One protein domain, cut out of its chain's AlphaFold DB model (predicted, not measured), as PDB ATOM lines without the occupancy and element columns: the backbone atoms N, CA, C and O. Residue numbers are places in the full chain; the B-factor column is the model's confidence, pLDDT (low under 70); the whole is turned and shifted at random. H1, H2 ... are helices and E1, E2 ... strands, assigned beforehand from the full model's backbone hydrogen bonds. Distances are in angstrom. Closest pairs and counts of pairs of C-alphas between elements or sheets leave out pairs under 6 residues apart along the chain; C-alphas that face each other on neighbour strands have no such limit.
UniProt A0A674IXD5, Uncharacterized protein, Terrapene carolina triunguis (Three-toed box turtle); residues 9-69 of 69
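Overview. This is residues 9 to 69 of the 69 residues of an uncharacterized protein of Terrapene carolina triunguis (Three-toed box turtle) (UniProt A0A674IXD5). Picture a handle with a small head: one long helix, H1, whose first part, residues 9 to 26, sticks out free, while its later part, residues 27 to 38, packs on one face of a small sheet of three strands. A hairpin of E2 and E3, with E1 on the other side of E3, makes that sheet. The printed part has 61 residues, with one named helix and three named strands in the order H1, E1, E2, E3; the sheet's order is E1, E3, E2, all antiparallel, and the class is mixed, helices and strands. The whole is only just extended, close to loose, with a radius of gyration of the C-alphas of 16.2 A, and its outline is a rod spanning 56 by 21 by 10 A, with the free part of H1 making much of the length.

Along the chain. Find C-alpha 9 at (83.387, 46.000, 80.003); from there H1, residues 9 to 39, runs 43.8 A to C-alpha 39 at (45.871, 63.153, 65.249). A tight link of three residues leads to E1, residues 43 to 46, 10.2 A long. After a short link of seven residues comes E2, residues 54 to 60, 16.7 A long. A tight link of three residues then leads to E3, residues 64 to 68, 13.1 A long, which ends at C-alpha 68 at (42.992, 73.045, 68.640).

Arrangement. Start at the sheet, where E3 is the inner strand and E1 and E2 are edge strands. E1 and E3 are antiparallel at 142 degrees between their directions; look for N 43 and O 67, 2.8 A apart, within hydrogen-bond range. E2 and E3, a hairpin, are antiparallel at 146 degrees, with N 54 and O 68 at 2.8 A and N 66 and O 57 at 3.0 A within hydrogen-bond range. The sheet is only just strongly twisted, its C-alphas lying up to 4.3 A off the best plane. H1 is on one face of this sheet, which gives two layers, a helix layer and a strand layer, and its height over the sheet is 11.7 A. It lies over E3 and E2, and only just not over E1, on which 2 of its C-alphas fall. It runs along the strands, at 6 degrees to E3 on the local plane. The closest C-alphas of H1 and E2 are those of Leu 33 and Cys 59, 4.8 A apart; those of H1 and E3 are Cys 37 and Cys 66, 5.8 A apart. In H1 every O i to N i+4 pair is within hydrogen-bond range.

Size, cuts and confidence. The two C-alphas farthest apart are those of Pro 9 and Asn 52, 55.8 A. Without residues 9 to 26, which stand free, the body of 43 residues spans 29 by 20 by 10 A. The printed part has no cut and no long link, and Arg 69 is the chain's last residue. The mean pLDDT of the printed part is 76.1; look for low confidence, under 70, in residues 9 to 31.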
ATOM      1  N   PRO A   9      84.032  45.523  81.228       54.06
ATOM      2  CA  PRO A   9      83.387  46.000  80.003       54.06
ATOM      3  C   PRO A   9      81.893  45.654  79.966       54.06
ATOM      4  O   PRO A   9      81.107  46.434  79.437       54.06
ATOM      5  N   LEU A  10      81.477  44.535  80.575       54.88
ATOM      6  CA  LEU A  10      80.086  44.068  80.531       54.88
ATOM      7  C   LEU A  10      79.142  44.980  81.331       54.88
ATOM      8  O   LEU A  10      78.072  45.338  80.847       54.88
ATOM      9  N   LEU A  11      79.565  45.418  82.525       56.47
ATOM     10  CA  LEU A  11      78.789  46.327  83.378       56.47
ATOM     11  C   LEU A  11      78.635  47.710  82.730       56.47
ATOM     12  O   LEU A  11      77.557  48.303  82.755       56.47
ATOM     13  N   THR A  12      79.700  48.196  82.089       61.38
ATOM     14  CA  THR A  12      79.693  49.469  81.356       61.38
ATOM     15  C   THR A  12      78.788  49.397  80.121       61.38
ATOM     16  O   THR A  12      78.057  50.347  79.829       61.38
ATOM     17  N   LEU A  13      78.797  48.263  79.414       61.62
ATOM     18  CA  LEU A  13      77.940  48.025  78.253       61.62
ATOM     19  C   LEU A  13      76.461  47.942  78.653       61.62
ATOM     20  O   LEU A  13      75.626  48.594  78.029       61.62
ATOM     21  N   LEU A  14      76.146  47.225  79.737       62.69
ATOM     22  CA  LEU A  14      74.799  47.146  80.308       62.69
ATOM     23  C   LEU A  14      74.297  48.521  80.775       62.69
ATOM     24  O   LEU A  14      73.163  48.882  80.472       62.69
ATOM     25  N   CYS A  15      75.138  49.332  81.426       60.91
ATOM     26  CA  CYS A  15      74.784  50.704  81.809       60.91
ATOM     27  C   CYS A  15      74.495  51.606  80.600       60.91
ATOM     28  O   CYS A  15      73.518  52.354  80.620       60.91
ATOM     29  N   ARG A  16      75.304  51.528  79.531       62.00
ATOM     30  CA  ARG A  16      75.043  52.286  78.294       62.00
ATOM     31  C   ARG A  16      73.744  51.846  77.621       62.00
ATOM     32  O   ARG A  16      72.995  52.704  77.165       62.00
ATOM     33  N   LEU A  17      73.466  50.542  77.601       60.69
ATOM     34  CA  LEU A  17      72.228  49.988  77.053       60.69
ATOM     35  C   LEU A  17      71.002  50.439  77.862       60.69
ATOM     36  O   LEU A  17      69.979  50.812  77.298       60.69
ATOM     37  N   MET A  18      71.113  50.455  79.192       60.38
ATOM     38  CA  MET A  18      70.058  50.976  80.060       60.38
ATOM     39  C   MET A  18      69.851  52.475  79.831       60.38
ATOM     40  O   MET A  18      68.715  52.899  79.665       60.38
ATOM     41  N   MET A  19      70.908  53.284  79.716       58.97
ATOM     42  CA  MET A  19      70.763  54.714  79.404       58.97
ATOM     43  C   MET A  19      70.053  54.966  78.069       58.97
ATOM     44  O   MET A  19      69.184  55.837  78.008       58.97
ATOM     45  N   THR A  20      70.370  54.210  77.012       59.25
ATOM     46  CA  THR A  20      69.679  54.365  75.722       59.25
ATOM     47  C   THR A  20      68.215  53.938  75.811       59.25
ATOM     48  O   THR A  20      67.351  54.627  75.267       59.25
ATOM     49  N   LEU A  21      67.902  52.867  76.547       55.47
ATOM     50  CA  LEU A  21      66.526  52.417  76.794       55.47
ATOM     51  C   LEU A  21      65.720  53.420  77.638       55.47
ATOM     52  O   LEU A  21      64.600  53.779  77.268       55.47
ATOM     53  N   PHE A  22      66.284  53.936  78.731       53.97
ATOM     54  CA  PHE A  22      65.626  54.929  79.589       53.97
ATOM     55  C   PHE A  22      65.373  56.243  78.838       53.97
ATOM     56  O   PHE A  22      64.260  56.772  78.892       53.97
ATOM     57  N   LEU A  23      66.347  56.718  78.053       50.25
ATOM     58  CA  LEU A  23      66.177  57.902  77.207       50.25
ATOM     59  C   LEU A  23      65.086  57.690  76.145       50.25
ATOM     60  O   LEU A  23      64.286  58.588  75.888       50.25
ATOM     61  N   SER A  24      64.999  56.483  75.581       53.72
ATOM     62  CA  SER A  24      63.971  56.128  74.594       53.72
ATOM     63  C   SER A  24      62.565  56.094  75.191       53.72
ATOM     64  O   SER A  24      61.604  56.447  74.509       53.72
ATOM     65  N   THR A  25      62.423  55.690  76.454       52.88
ATOM     66  CA  THR A  25      61.111  55.535  77.104       52.88
ATOM     67  C   THR A  25      60.485  56.895  77.436       52.88
ATOM     68  O   THR A  25      59.314  57.140  77.131       52.88
ATOM     69  N   GLU A  26      61.287  57.823  77.964       54.31
ATOM     70  CA  GLU A  26      60.868  59.205  78.240       54.31
ATOM     71  C   GLU A  26      60.537  59.955  76.937       54.31
ATOM     72  O   GLU A  26      59.512  60.643  76.836       54.31
ATOM     73  N   PHE A  27      61.348  59.751  75.893       56.00
ATOM     74  CA  PHE A  27      61.096  60.323  74.572       56.00
ATOM     75  C   PHE A  27      59.851  59.715  73.911       56.00
ATOM     76  O   PHE A  27      59.046  60.450  73.341       56.00
ATOM     77  N   SER A  28      59.621  58.407  74.060       56.28
ATOM     78  CA  SER A  28      58.430  57.723  73.532       56.28
ATOM     79  C   SER A  28      57.136  58.289  74.109       56.28
ATOM     80  O   SER A  28      56.157  58.460  73.382       56.28
ATOM     81  N   LYS A  29      57.112  58.643  75.400       61.19
ATOM     82  CA  LYS A  29      55.918  59.210  76.043       61.19
ATOM     83  C   LYS A  29      55.619  60.629  75.547       61.19
ATOM     84  O   LYS A  29      54.467  60.940  75.238       61.19
ATOM     85  N   ALA A  30      56.646  61.468  75.404       62.62
ATOM     86  CA  ALA A  30      56.508  62.812  74.835       62.62
ATOM     87  C   ALA A  30      56.126  62.775  73.342       62.62
ATOM     88  O   ALA A  30      55.279  63.553  72.884       62.62
ATOM     89  N   GLN A  31      56.691  61.831  72.584       65.81
ATOM     90  CA  GLN A  31      56.320  61.592  71.191       65.81
ATOM     91  C   GLN A  31      54.867  61.127  71.068       65.81
ATOM     92  O   GLN A  31      54.134  61.680  70.253       65.81
ATOM     93  N   ASN A  32      54.412  60.193  71.907       75.44
ATOM     94  CA  ASN A  32      53.035  59.695  71.879       75.44
ATOM     95  C   ASN A  32      52.013  60.819  72.134       75.44
ATOM     96  O   ASN A  32      51.059  60.976  71.372       75.44
ATOM     97  N   LEU A  33      52.256  61.673  73.135       78.25
ATOM     98  CA  LEU A  33      51.398  62.831  73.418       78.25
ATOM     99  C   LEU A  33      51.370  63.837  72.258       78.25
ATOM    100  O   LEU A  33      50.309  64.356  71.904       78.25
ATOM    101  N   THR A  34      52.522  64.080  71.632       80.25
ATOM    102  CA  THR A  34      52.630  64.962  70.462       80.25
ATOM    103  C   THR A  34      51.889  64.385  69.254       80.25
ATOM    104  O   THR A  34      51.156  65.108  68.576       80.25
ATOM    105  N   VAL A  35      52.024  63.082  68.999       84.00
ATOM    106  CA  VAL A  35      51.312  62.377  67.922       84.00
ATOM    107  C   VAL A  35      49.807  62.416  68.165       84.00
ATOM    108  O   VAL A  35      49.058  62.782  67.263       84.00
ATOM    109  N   ARG A  36      49.349  62.150  69.392       85.56
ATOM    110  CA  ARG A  36      47.927  62.230  69.754       85.56
ATOM    111  C   ARG A  36      47.360  63.641  69.586       85.56
ATOM    112  O   ARG A  36      46.211  63.793  69.179       85.56
ATOM    113  N   CYS A  37      48.150  64.674  69.875       86.69
ATOM    114  CA  CYS A  37      47.755  66.058  69.618       86.69
ATOM    115  C   CYS A  37      47.552  66.315  68.118       86.69
ATOM    116  O   CYS A  37      46.507  66.832  67.724       86.69
ATOM    117  N   LYS A  38      48.502  65.875  67.282       85.62
ATOM    118  CA  LYS A  38      48.420  65.997  65.819       85.62
ATOM    119  C   LYS A  38      47.256  65.205  65.220       85.62
ATOM    120  O   LYS A  38      46.578  65.722  64.342       85.62
ATOM    121  N   LEU A  39      46.993  63.988  65.706       86.94
ATOM    122  CA  LEU A  39      45.871  63.153  65.249       86.94
ATOM    123  C   LEU A  39      44.509  63.788  65.544       86.94
ATOM    124  O   LEU A  39      43.573  63.619  64.774       86.94
ATOM    125  N   GLN A  40      44.408  64.560  66.625       84.94
ATOM    126  CA  GLN A  40      43.222  65.364  66.921       84.94
ATOM    127  C   GLN A  40      43.188  66.673  66.112       84.94
ATOM    128  O   GLN A  40      42.340  67.513  66.361       84.94
ATOM    129  N   GLY A  41      44.107  66.918  65.172       88.25
ATOM    130  CA  GLY A  41      44.188  68.188  64.436       88.25
ATOM    131  C   GLY A  41      44.655  69.374  65.292       88.25
ATOM    132  O   GLY A  41      44.472  70.533  64.919       88.25
ATOM    133  N   GLY A  42      45.233  69.099  66.463       90.88
ATOM    134  CA  GLY A  42      45.810  70.091  67.358       90.88
ATOM    135  C   GLY A  42      47.299  70.324  67.101       90.88
ATOM    136  O   GLY A  42      47.994  69.529  66.467       90.88
ATOM    137  N   HIS A  43      47.812  71.422  67.649       89.44
ATOM    138  CA  HIS A  43      49.237  71.750  67.656       89.44
ATOM    139  C   HIS A  43      49.733  71.993  69.078       89.44
ATOM    140  O   HIS A  43      49.011  72.526  69.918       89.44
ATOM    141  N   CYS A  44      50.983  71.618  69.331       88.06
ATOM    142  CA  CYS A  44      51.634  71.822  70.616       88.06
ATOM    143  C   CYS A  44      52.237  73.227  70.699       88.06
ATOM    144  O   CYS A  44      53.038  73.596  69.843       88.06
ATOM    145  N   PHE A  45      51.893  73.976  71.744       89.25
ATOM    146  CA  PHE A  45      52.439  75.302  72.038       89.25
ATOM    147  C   PHE A  45      53.051  75.328  73.435       89.25
ATOM    148  O   PHE A  45      52.535  74.691  74.352       89.25
ATOM    149  N   PHE A  46      54.140  76.068  73.602       88.94
ATOM    150  CA  PHE A  46      54.758  76.282  74.905       88.94
ATOM    151  C   PHE A  46      53.998  77.357  75.698       88.94
ATOM    152  O   PHE A  46      53.645  78.402  75.153       88.94
ATOM    153  N   GLY A  47      53.743  77.108  76.985       88.25
ATOM    154  CA  GLY A  47      53.168  78.078  77.923       88.25
ATOM    155  C   GLY A  47      51.646  78.222  77.843       88.25
ATOM    156  O   GLY A  47      50.943  77.896  78.795       88.25
ATOM    157  N   SER A  48      51.100  78.681  76.722       88.75
ATOM    158  CA  SER A  48      49.649  78.869  76.578       88.75
ATOM    159  C   SER A  48      49.183  78.681  75.142       88.75
ATOM    160  O   SER A  48      49.940  78.866  74.192       88.75
ATOM    161  N   CYS A  49      47.908  78.323  74.980       89.56
ATOM    162  CA  CYS A  49      47.284  78.308  73.664       89.56
ATOM    163  C   CYS A  49      47.039  79.740  73.171       89.56
ATOM    164  O   CYS A  49      46.681  80.595  73.982       89.56
ATOM    165  N   PRO A  50      47.201  80.012  71.865       90.12
ATOM    166  CA  PRO A  50      46.830  81.305  71.298       90.12
ATOM    167  C   PRO A  50      45.321  81.549  71.457       90.12
ATOM    168  O   PRO A  50      44.545  80.597  71.458       90.12
ATOM    169  N   SER A  51      44.891  82.814  71.540       88.38
ATOM    170  CA  SER A  51      43.501  83.194  71.870       88.38
ATOM    171  C   SER A  51      42.430  82.644  70.916       88.38
ATOM    172  O   SER A  51      41.262  82.571  71.278       88.38
ATOM    173  N   ASN A  52      42.816  82.237  69.704       90.00
ATOM    174  CA  ASN A  52      41.940  81.619  68.704       90.00
ATOM    175  C   ASN A  52      41.952  80.079  68.735       90.00
ATOM    176  O   ASN A  52      41.508  79.450  67.776       90.00
ATOM    177  N   ARG A  53      42.524  79.465  69.777       90.50
ATOM    178  CA  ARG A  53      42.591  78.011  69.955       90.50
ATOM    179  C   ARG A  53      42.288  77.639  71.396       90.50
ATOM    180  O   ARG A  53      42.746  78.285  72.337       90.50
ATOM    181  N   ARG A  54      41.573  76.537  71.583       91.94
ATOM    182  CA  ARG A  54      41.276  75.970  72.898       91.94
ATOM    183  C   ARG A  54      42.313  74.926  73.277       91.94
ATOM    184  O   ARG A  54      42.790  74.157  72.444       91.94
ATOM    185  N   ARG A  55      42.645  74.884  74.566       91.75
ATOM    186  CA  ARG A  55      43.496  73.844  75.137       91.75
ATOM    187  C   ARG A  55      42.700  72.551  75.264       91.75
ATOM    188  O   ARG A  55      41.755  72.494  76.041       91.75
ATOM    189  N   ILE A  56      43.138  71.513  74.562       91.31
ATOM    190  CA  ILE A  56      42.524  70.178  74.600       91.31
ATOM    191  C   ILE A  56      43.369  69.163  75.382       91.31
ATOM    192  O   ILE A  56      42.893  68.089  75.733       91.31
ATOM    193  N   GLY A  57      44.631  69.487  75.689       88.50
ATOM    194  CA  GLY A  57      45.505  68.569  76.423       88.50
ATOM    195  C   GLY A  57      46.910  69.102  76.688       88.50
ATOM    196  O   GLY A  57      47.150  70.313  76.698       88.50
ATOM    197  N   ARG A  58      47.854  68.182  76.917       87.50
ATOM    198  CA  ARG A  58      49.292  68.456  77.089       87.50
ATOM    199  C   ARG A  58      50.097  67.598  76.115       87.50
ATOM    200  O   ARG A  58      49.751  66.439  75.909       87.50
ATOM    201  N   CYS A  59      51.163  68.160  75.555       84.94
ATOM    202  CA  CYS A  59      52.104  67.439  74.691       84.94
ATOM    203  C   CYS A  59      53.377  67.007  75.426       84.94
ATOM    204  O   CYS A  59      54.032  66.057  75.019       84.94
ATOM    205  N   SER A  60      53.733  67.698  76.508       79.81
ATOM    206  CA  SER A  60      54.887  67.366  77.344       79.81
ATOM    207  C   SER A  60      54.636  67.837  78.779       79.81
ATOM    208  O   SER A  60      53.901  68.815  78.971       79.81
ATOM    209  N   PRO A  61      55.227  67.183  79.796       77.06
ATOM    210  CA  PRO A  61      55.251  67.706  81.161       77.06
ATOM    211  C   PRO A  61      55.912  69.092  81.265       77.06
ATOM    212  O   PRO A  61      55.528  69.868  82.135       77.06
ATOM    213  N   ASN A  62      56.805  69.454  80.336       81.25
ATOM    214  CA  ASN A  62      57.559  70.718  80.340       81.25
ATOM    215  C   ASN A  62      56.748  71.929  79.836       81.25
ATOM    216  O   ASN A  62      57.269  72.777  79.119       81.25
ATOM    217  N   GLY A  63      55.454  71.999  80.154       82.38
ATOM    218  CA  GLY A  63      54.626  73.166  79.830       82.38
ATOM    219  C   GLY A  63      54.220  73.295  78.358       82.38
ATOM    220  O   GLY A  63      53.835  74.381  77.932       82.38
ATOM    221  N   TYR A  64      54.268  72.209  77.577       88.62
ATOM    222  CA  TYR A  64      53.690  72.197  76.229       88.62
ATOM    223  C   TYR A  64      52.229  71.756  76.272       88.62
ATOM    224  O   TYR A  64      51.903  70.642  76.699       88.62
ATOM    225  N   PHE A  65      51.348  72.606  75.761       91.75
ATOM    226  CA  PHE A  65      49.910  72.388  75.708       91.75
ATOM    227  C   PHE A  65      49.459  72.047  74.297       91.75
ATOM    228  O   PHE A  65      49.934  72.625  73.326       91.75
ATOM    229  N   CYS A  66      48.536  71.095  74.194       92.19
ATOM    230  CA  CYS A  66      47.898  70.772  72.929       92.19
ATOM    231  C   CYS A  66      46.717  71.722  72.707       92.19
ATOM    232  O   CYS A  66      45.815  71.781  73.550       92.19
ATOM    233  N   CYS A  67      46.733  72.445  71.589       92.75
ATOM    234  CA  CYS A  67      45.777  73.492  71.254       92.75
ATOM    235  C   CYS A  67      45.126  73.227  69.896       92.75
ATOM    236  O   CYS A  67      45.827  73.042  68.896       92.75
ATOM    237  N   GLN A  68      43.800  73.272  69.842       91.31
ATOM    238  CA  GLN A  68      42.992  73.045  68.640       91.31
ATOM    239  C   GLN A  68      42.144  74.291  68.354       91.31
ATOM    240  O   GLN A  68      41.778  74.993  69.296       91.31
ATOM    241  N   ARG A  69      41.908  74.612  67.075       84.44
ATOM    242  CA  ARG A  69      40.975  75.688  66.696       84.44
ATOM    243  C   ARG A  69      39.549  75.315  67.079       84.44
ATOM    244  O   ARG A  69      39.217  74.125  66.913       84.44
TER     245      ARG A  69